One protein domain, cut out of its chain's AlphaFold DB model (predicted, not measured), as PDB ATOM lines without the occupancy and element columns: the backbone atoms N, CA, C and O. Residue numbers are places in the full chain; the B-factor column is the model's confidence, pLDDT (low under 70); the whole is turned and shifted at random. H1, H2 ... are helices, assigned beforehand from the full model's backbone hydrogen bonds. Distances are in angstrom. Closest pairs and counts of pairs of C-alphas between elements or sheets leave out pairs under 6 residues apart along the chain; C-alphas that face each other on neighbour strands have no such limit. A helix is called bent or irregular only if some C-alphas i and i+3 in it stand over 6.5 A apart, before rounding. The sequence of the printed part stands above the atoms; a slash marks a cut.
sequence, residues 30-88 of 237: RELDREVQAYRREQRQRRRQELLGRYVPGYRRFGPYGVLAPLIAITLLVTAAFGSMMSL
ATOM      1  N   ARG A  30      -5.291  62.376  -5.125       65.38
ATOM      2  CA  ARG A  30      -5.940  61.056  -5.091       65.38
ATOM      3  C   ARG A  30      -5.055  59.921  -5.608       65.38
ATOM      4  O   ARG A  30      -5.284  58.774  -5.218       65.38
ATOM      5  N   GLU A  31      -4.093  60.215  -6.476       67.44
ATOM      6  CA  GLU A  31      -3.147  59.224  -6.996       67.44
ATOM      7  C   GLU A  31      -2.029  58.972  -5.974       67.44
ATOM      8  O   GLU A  31      -1.752  57.823  -5.623       67.44
ATOM      9  N   LEU A  32      -1.541  60.046  -5.343       69.50
ATOM     10  CA  LEU A  32      -0.538  59.988  -4.281       69.50
ATOM     11  C   LEU A  32      -1.033  59.249  -3.023       69.50
ATOM     12  O   LEU A  32      -0.267  58.532  -2.381       69.50
ATOM     13  N   ASP A  33      -2.317  59.363  -2.659       79.25
ATOM     14  CA  ASP A  33      -2.836  58.718  -1.443       79.25
ATOM     15  C   ASP A  33      -2.797  57.179  -1.530       79.25
ATOM     16  O   ASP A  33      -2.565  56.505  -0.523       79.25
ATOM     17  N   ARG A  34      -2.931  56.588  -2.729       79.62
ATOM     18  CA  ARG A  34      -2.787  55.127  -2.898       79.62
ATOM     19  C   ARG A  34      -1.354  54.672  -2.649       79.62
ATOM     20  O   ARG A  34      -1.147  53.670  -1.960       79.62
ATOM     21  N   GLU A  35      -0.381  55.413  -3.164       78.62
ATOM     22  CA  GLU A  35       1.039  55.103  -2.996       78.62
ATOM     23  C   GLU A  35       1.515  55.377  -1.570       78.62
ATOM     24  O   GLU A  35       2.185  54.537  -0.971       78.62
ATOM     25  N   VAL A  36       1.079  56.478  -0.950       85.00
ATOM     26  CA  VAL A  36       1.360  56.779   0.461       85.00
ATOM     27  C   VAL A  36       0.757  55.710   1.369       85.00
ATOM     28  O   VAL A  36       1.388  55.292   2.344       85.00
ATOM     29  N   GLN A  37      -0.446  55.220   1.064       83.75
ATOM     30  CA  GLN A  37      -1.034  54.103   1.796       83.75
ATOM     31  C   GLN A  37      -0.243  52.804   1.593       83.75
ATOM     32  O   GLN A  37      -0.053  52.075   2.569       83.75
ATOM     33  N   ALA A  38       0.247  52.515   0.383       85.12
ATOM     34  CA  ALA A  38       1.107  51.361   0.116       85.12
ATOM     35  C   ALA A  38       2.439  51.462   0.882       85.12
ATOM     36  O   ALA A  38       2.791  50.561   1.646       85.12
ATOM     37  N   TYR A  39       3.103  52.611   0.811       84.38
ATOM     38  CA  TYR A  39       4.356  52.872   1.509       84.38
ATOM     39  C   TYR A  39       4.196  52.829   3.037       84.38
ATOM     40  O   TYR A  39       5.007  52.237   3.754       84.38
ATOM     41  N   ARG A  40       3.095  53.368   3.581       86.69
ATOM     42  CA  ARG A  40       2.778  53.260   5.019       86.69
ATOM     43  C   ARG A  40       2.532  51.812   5.450       86.69
ATOM     44  O   ARG A  40       2.834  51.476   6.600       86.69
ATOM     45  N   ARG A  41       2.001  50.947   4.575       84.94
ATOM     46  CA  ARG A  41       1.863  49.504   4.856       84.94
ATOM     47  C   ARG A  41       3.239  48.844   4.957       84.94
ATOM     48  O   ARG A  41       3.467  48.112   5.922       84.94
ATOM     49  N   GLU A  42       4.165  49.167   4.059       85.19
ATOM     50  CA  GLU A  42       5.539  48.649   4.099       85.19
ATOM     51  C   GLU A  42       6.323  49.141   5.324       85.19
ATOM     52  O   GLU A  42       6.940  48.346   6.038       85.19
ATOM     53  N   GLN A  43       6.229  50.433   5.655       86.00
ATOM     54  CA  GLN A  43       6.842  51.015   6.857       86.00
ATOM     55  C   GLN A  43       6.361  50.329   8.143       86.00
ATOM     56  O   GLN A  43       7.157  50.029   9.037       86.00
ATOM     57  N   ARG A  44       5.057  50.030   8.244       82.38
ATOM     58  CA  ARG A  44       4.501  49.299   9.394       82.38
ATOM     59  C   ARG A  44       5.045  47.874   9.485       82.38
ATOM     60  O   ARG A  44       5.287  47.399  10.596       82.38
ATOM     61  N   GLN A  45       5.253  47.196   8.356       81.81
ATOM     62  CA  GLN A  45       5.849  45.858   8.339       81.81
ATOM     63  C   GLN A  45       7.319  45.887   8.769       81.81
ATOM     64  O   GLN A  45       7.708  45.078   9.612       81.81
ATOM     65  N   ARG A  46       8.109  46.858   8.292       80.06
ATOM     66  CA  ARG A  46       9.520  47.010   8.694       80.06
ATOM     67  C   ARG A  46       9.676  47.297  10.183       80.06
ATOM     68  O   ARG A  46      10.418  46.588  10.858       80.06
ATOM     69  N   ARG A  47       8.891  48.232  10.737       80.62
ATOM     70  CA  ARG A  47       8.913  48.506  12.188       80.62
ATOM     71  C   ARG A  47       8.562  47.268  13.012       80.62
ATOM     72  O   ARG A  47       9.190  47.017  14.034       80.62
ATOM     73  N   ARG A  48       7.583  46.463  12.575       75.75
ATOM     74  CA  ARG A  48       7.247  45.196  13.251       75.75
ATOM     75  C   ARG A  48       8.412  44.209  13.224       75.75
ATOM     76  O   ARG A  48       8.671  43.571  14.237       75.75
ATOM     77  N   GLN A  49       9.123  44.104  12.106       73.44
ATOM     78  CA  GLN A  49      10.280  43.214  11.980       73.44
ATOM     79  C   GLN A  49      11.466  43.668  12.845       73.44
ATOM     80  O   GLN A  49      12.121  42.835  13.469       73.44
ATOM     81  N   GLU A  50      11.713  44.974  12.940       77.12
ATOM     82  CA  GLU A  50      12.752  45.542  13.809       77.12
ATOM     83  C   GLU A  50      12.430  45.348  15.296       77.12
ATOM     84  O   GLU A  50      13.298  44.943  16.072       77.12
ATOM     85  N   LEU A  51      11.169  45.558  15.690       72.00
ATOM     86  CA  LEU A  51      10.708  45.301  17.055       72.00
ATOM     87  C   LEU A  51      10.821  43.811  17.405       72.00
ATOM     88  O   LEU A  51      11.365  43.477  18.455       72.00
ATOM     89  N   LEU A  52      10.385  42.905  16.525       71.44
ATOM     90  CA  LEU A  52      10.532  41.459  16.736       71.44
ATOM     91  C   LEU A  52      12.005  41.054  16.877       71.44
ATOM     92  O   LEU A  52      12.338  40.274  17.765       71.44
ATOM     93  N   GLY A  53      12.899  41.636  16.073       68.56
ATOM     94  CA  GLY A  53      14.340  41.407  16.188       68.56
ATOM     95  C   GLY A  53      14.951  41.898  17.506       68.56
ATOM     96  O   GLY A  53      15.945  41.328  17.952       68.56
ATOM     97  N   ARG A  54      14.360  42.922  18.138       70.38
ATOM     98  CA  ARG A  54      14.827  43.482  19.417       70.38
ATOM     99  C   ARG A  54      14.251  42.766  20.639       70.38
ATOM    100  O   ARG A  54      14.973  42.577  21.612       70.38
ATOM    101  N   TYR A  55      12.972  42.393  20.603       66.62
ATOM    102  CA  TYR A  55      12.260  41.816  21.751       66.62
ATOM    103  C   TYR A  55      12.270  40.286  21.790       66.62
ATOM    104  O   TYR A  55      12.057  39.717  22.857       66.62
ATOM    105  N   VAL A  56      12.526  39.613  20.665       66.19
ATOM    106  CA  VAL A  56      12.582  38.146  20.593       66.19
ATOM    107  C   VAL A  56      14.042  37.710  20.406       66.19
ATOM    108  O   VAL A  56      14.505  37.554  19.267       66.19
ATOM    109  N   PRO A  57      14.813  37.534  21.500       59.25
ATOM    110  CA  PRO A  57      16.192  37.071  21.410       59.25
ATOM    111  C   PRO A  57      16.223  35.709  20.706       59.25
ATOM    112  O   PRO A  57      15.557  34.763  21.114       59.25
ATOM    113  N   GLY A  58      16.978  35.617  19.609       58.41
ATOM    114  CA  GLY A  58      17.109  34.386  18.821       58.41
ATOM    115  C   GLY A  58      16.207  34.277  17.584       58.41
ATOM    116  O   GLY A  58      16.408  33.347  16.808       58.41
ATOM    117  N   TYR A  59      15.316  35.242  17.310       58.81
ATOM    118  CA  TYR A  59      14.464  35.233  16.103       58.81
ATOM    119  C   TYR A  59      15.267  35.119  14.792       58.81
ATOM    120  O   TYR A  59      14.876  34.409  13.873       58.81
ATOM    121  N   ARG A  60      16.447  35.755  14.726       56.78
ATOM    122  CA  ARG A  60      17.383  35.626  13.589       56.78
ATOM    123  C   ARG A  60      18.267  34.373  13.640       56.78
ATOM    124  O   ARG A  60      18.811  33.988  12.614       56.78
ATOM    125  N   ARG A  61      18.445  33.755  14.815       58.97
ATOM    126  CA  ARG A  61      19.401  32.650  15.029       58.97
ATOM    127  C   ARG A  61      18.786  31.262  14.829       58.97
ATOM    128  O   ARG A  61      19.523  30.335  14.521       58.97
ATOM    129  N   PHE A  62      17.467  31.119  14.971       54.62
ATOM    130  CA  PHE A  62      16.791  29.812  14.969       54.62
ATOM    131  C   PHE A  62      15.889  29.530  13.748       54.62
ATOM    132  O   PHE A  62      15.170  28.532  13.742       54.62
ATOM    133  N   GLY A  63      15.956  30.348  12.688       61.31
ATOM    134  CA  GLY A  63      15.279  30.075  11.407       61.31
ATOM    135  C   GLY A  63      13.759  29.829  11.532       61.31
ATOM    136  O   GLY A  63      13.158  30.225  12.532       61.31
ATOM    137  N   PRO A  64      13.105  29.156  10.561       58.50
ATOM    138  CA  PRO A  64      11.657  28.885  10.593       58.50
ATOM    139  C   PRO A  64      11.195  28.031  11.793       58.50
ATOM    140  O   PRO A  64      10.001  27.937  12.061       58.50
ATOM    141  N   TYR A  65      12.130  27.456  12.558       58.62
ATOM    142  CA  TYR A  65      11.873  26.680  13.774       58.62
ATOM    143  C   TYR A  65      11.968  27.508  15.069       58.62
ATOM    144  O   TYR A  65      11.652  27.004  16.148       58.62
ATOM    145  N   GLY A  66      12.342  28.791  14.985       59.19
ATOM    146  CA  GLY A  66      12.499  29.678  16.143       59.19
ATOM    147  C   GLY A  66      11.199  29.986  16.894       59.19
ATOM    148  O   GLY A  66      11.254  30.374  18.056       59.19
ATOM    149  N   VAL A  67      10.038  29.775  16.263       63.16
ATOM    150  CA  VAL A  67       8.713  29.913  16.899       63.16
ATOM    151  C   VAL A  67       8.214  28.575  17.458       63.16
ATOM    152  O   VAL A  67       7.528  28.552  18.478       63.16
ATOM    153  N   LEU A  68       8.608  27.450  16.849       63.41
ATOM    154  CA  LEU A  68       8.245  26.119  17.343       63.41
ATOM    155  C   LEU A  68       8.941  25.796  18.668       63.41
ATOM    156  O   LEU A  68       8.307  25.253  19.563       63.41
ATOM    157  N   ALA A  69      10.219  26.152  18.820       66.12
ATOM    158  CA  ALA A  69      10.978  25.865  20.036       66.12
ATOM    159  C   ALA A  69      10.355  26.456  21.325       66.12
ATOM    160  O   ALA A  69      10.165  25.692  22.274       66.12
ATOM    161  N   PRO A  70       9.973  27.751  21.401       71.06
ATOM    162  CA  PRO A  70       9.310  28.286  22.588       71.06
ATOM    163  C   PRO A  70       7.893  27.732  22.765       71.06
ATOM    164  O   PRO A  70       7.478  27.537  23.900       71.06
ATOM    165  N   LEU A  71       7.159  27.418  21.690       75.75
ATOM    166  CA  LEU A  71       5.848  26.765  21.802       75.75
ATOM    167  C   LEU A  71       5.962  25.354  22.388       75.75
ATOM    168  O   LEU A  71       5.195  24.999  23.279       75.75
ATOM    169  N   ILE A  72       6.943  24.567  21.947       81.19
ATOM    170  CA  ILE A  72       7.229  23.242  22.512       81.19
ATOM    171  C   ILE A  72       7.673  23.385  23.972       81.19
ATOM    172  O   ILE A  72       7.181  22.670  24.836       81.19
ATOM    173  N   ALA A  73       8.538  24.352  24.282       80.31
ATOM    174  CA  ALA A  73       8.968  24.593  25.656       80.31
ATOM    175  C   ALA A  73       7.796  24.994  26.569       80.31
ATOM    176  O   ALA A  73       7.662  24.447  27.659       80.31
ATOM    177  N   ILE A  74       6.919  25.898  26.121       83.38
ATOM    178  CA  ILE A  74       5.739  26.339  26.877       83.38
ATOM    179  C   ILE A  74       4.743  25.192  27.038       83.38
ATOM    180  O   ILE A  74       4.255  24.976  28.141       83.38
ATOM    181  N   THR A  75       4.454  24.438  25.975       86.12
ATOM    182  CA  THR A  75       3.545  23.284  26.058       86.12
ATOM    183  C   THR A  75       4.084  22.229  27.018       86.12
ATOM    184  O   THR A  75       3.334  21.790  27.886       86.12
ATOM    185  N   LEU A  76       5.383  21.911  26.969       87.12
ATOM    186  CA  LEU A  76       6.029  21.024  27.939       87.12
ATOM    187  C   LEU A  76       5.900  21.555  29.373       87.12
ATOM    188  O   LEU A  76       5.506  20.806  30.265       87.12
ATOM    189  N   LEU A  77       6.147  22.848  29.598       88.75
ATOM    190  CA  LEU A  77       6.061  23.471  30.924       88.75
ATOM    191  C   LEU A  77       4.621  23.457  31.466       88.75
ATOM    192  O   LEU A  77       4.401  23.113  32.626       88.75
ATOM    193  N   VAL A  78       3.630  23.746  30.618       89.25
ATOM    194  CA  VAL A  78       2.203  23.684  30.971       89.25
ATOM    195  C   VAL A  78       1.782  22.246  31.272       89.25
ATOM    196  O   VAL A  78       1.156  22.008  32.302       89.25
ATOM    197  N   THR A  79       2.168  21.268  30.446       84.00
ATOM    198  CA  THR A  79       1.873  19.851  30.729       84.00
ATOM    199  C   THR A  79       2.536  19.368  32.017       84.00
ATOM    200  O   THR A  79       1.904  18.649  32.786       84.00
ATOM    201  N   ALA A  80       3.762  19.812  32.314       81.25
ATOM    202  CA  ALA A  80       4.450  19.487  33.558       81.25
ATOM    203  C   ALA A  80       3.775  20.131  34.781       81.25
ATOM    204  O   ALA A  80       3.662  19.485  35.819       81.25
ATOM    205  N   ALA A  81       3.286  21.370  34.665       82.75
ATOM    206  CA  ALA A  81       2.577  22.062  35.742       82.75
ATOM    207  C   ALA A  81       1.191  21.451  36.025       82.75
ATOM    208  O   ALA A  81       0.822  21.247  37.179       82.75
ATOM    209  N   PHE A  82       0.431  21.105  34.983       77.69
ATOM    210  CA  PHE A  82      -0.856  20.422  35.153       77.69
ATOM    211  C   PHE A  82      -0.679  18.981  35.647       77.69
ATOM    212  O   PHE A  82      -1.413  18.536  36.529       77.69
ATOM    213  N   GLY A  83       0.330  18.271  35.136       70.44
ATOM    214  CA  GLY A  83       0.700  16.941  35.610       70.44
ATOM    215  C   GLY A  83       1.149  16.944  37.074       70.44
ATOM    216  O   GLY A  83       0.724  16.080  37.836       70.44
ATOM    217  N   SER A  84       1.941  17.932  37.505       69.00
ATOM    218  CA  SER A  84       2.401  18.025  38.899       69.00
ATOM    219  C   SER A  84       1.262  18.329  39.875       69.00
ATOM    220  O   SER A  84       1.237  17.769  40.970       69.00
ATOM    221  N   MET A  85       0.275  19.130  39.464       62.69
ATOM    222  CA  MET A  85      -0.898  19.436  40.286       62.69
ATOM    223  C   MET A  85      -1.840  18.228  40.434       62.69
ATOM    224  O   MET A  85      -2.339  17.976  41.529       62.69
ATOM    225  N   MET A  86      -2.012  17.418  39.381       56.31
ATOM    226  CA  MET A  86      -2.704  16.118  39.453       56.31
ATOM    227  C   MET A  86      -1.920  15.057  40.248       56.31
ATOM    228  O   MET A  86      -2.512  14.133  40.800       56.31
ATOM    229  N   SER A  87      -0.600  15.209  40.371       57.22
ATOM    230  CA  SER A  87       0.265  14.284  41.116       57.22
ATOM    231  C   SER A  87       0.149  14.425  42.643       57.22
ATOM    232  O   SER A  87       0.514  13.514  43.380       57.22
ATOM    233  N   LEU A  88      -0.415  15.532  43.148       58.00
ATOM    234  CA  LEU A  88      -0.674  15.711  44.585       58.00
ATOM    235  C   LEU A  88      -1.886  14.905  45.094       58.00
ATOM    236  O   LEU A  88      -1.993  14.692  46.299       58.00
TER     237      LEU A  88
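AT A GLANCE: This is residues 30 to 88 of the 237 residues of an uncharacterized protein of Streptosporangiales bacterium (UniProt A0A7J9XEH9). Two helices follow one another end to end as the two arms of a wide, open V, with a looped link, residues 56 to 67, at the bend between them. The arms are not folded back on each other, and most of each stands free: residues 30 to 48 of H1, and residues 68 to 88, of which 68 to 87 belong to H2. The printed part has 59 residues, with two named helices in the order H1, H2 and no named strand; the class is all helix. The whole is extended, with a radius of gyration of the C-alphas of 19.8 A, and its outline is a rod spanning 67 by 25 by 17 A.

HOW THE PARTS SIT: H1, residues 30 to 55, and H2, residues 68 to 87, are apart, with no C-alpha of the one within 8 A of the other. A long link of 12 residues joins them. In H2 every O i to N i+4 pair is within hydrogen-bond range, and in H1 20 of 22 are.

IN THESE COORDINATES: H1 begins with C-alpha 30 at (-5.940, 61.056, -5.091) and ends with C-alpha 55 at (12.260, 41.816, 21.751), a length of 37.7 A. H2 runs 27.7 A, from C-alpha 68 at (8.245, 26.119, 17.343) to C-alpha 87 at (0.265, 14.284, 41.116). Neither helix is bent.

THE WHOLE: The two C-alphas farthest apart, those of Glu 31 and Leu 88, are 67.5 A apart. The printed part has no cut. The C-alphas of the link, residues 56 to 67, lie 7 to 14 A from the mean of all C-alphas. The mean pLDDT of the printed part is 73.0; it is under 70 at residues 30 to 32, 53, 55 to 69 and 84 to 88.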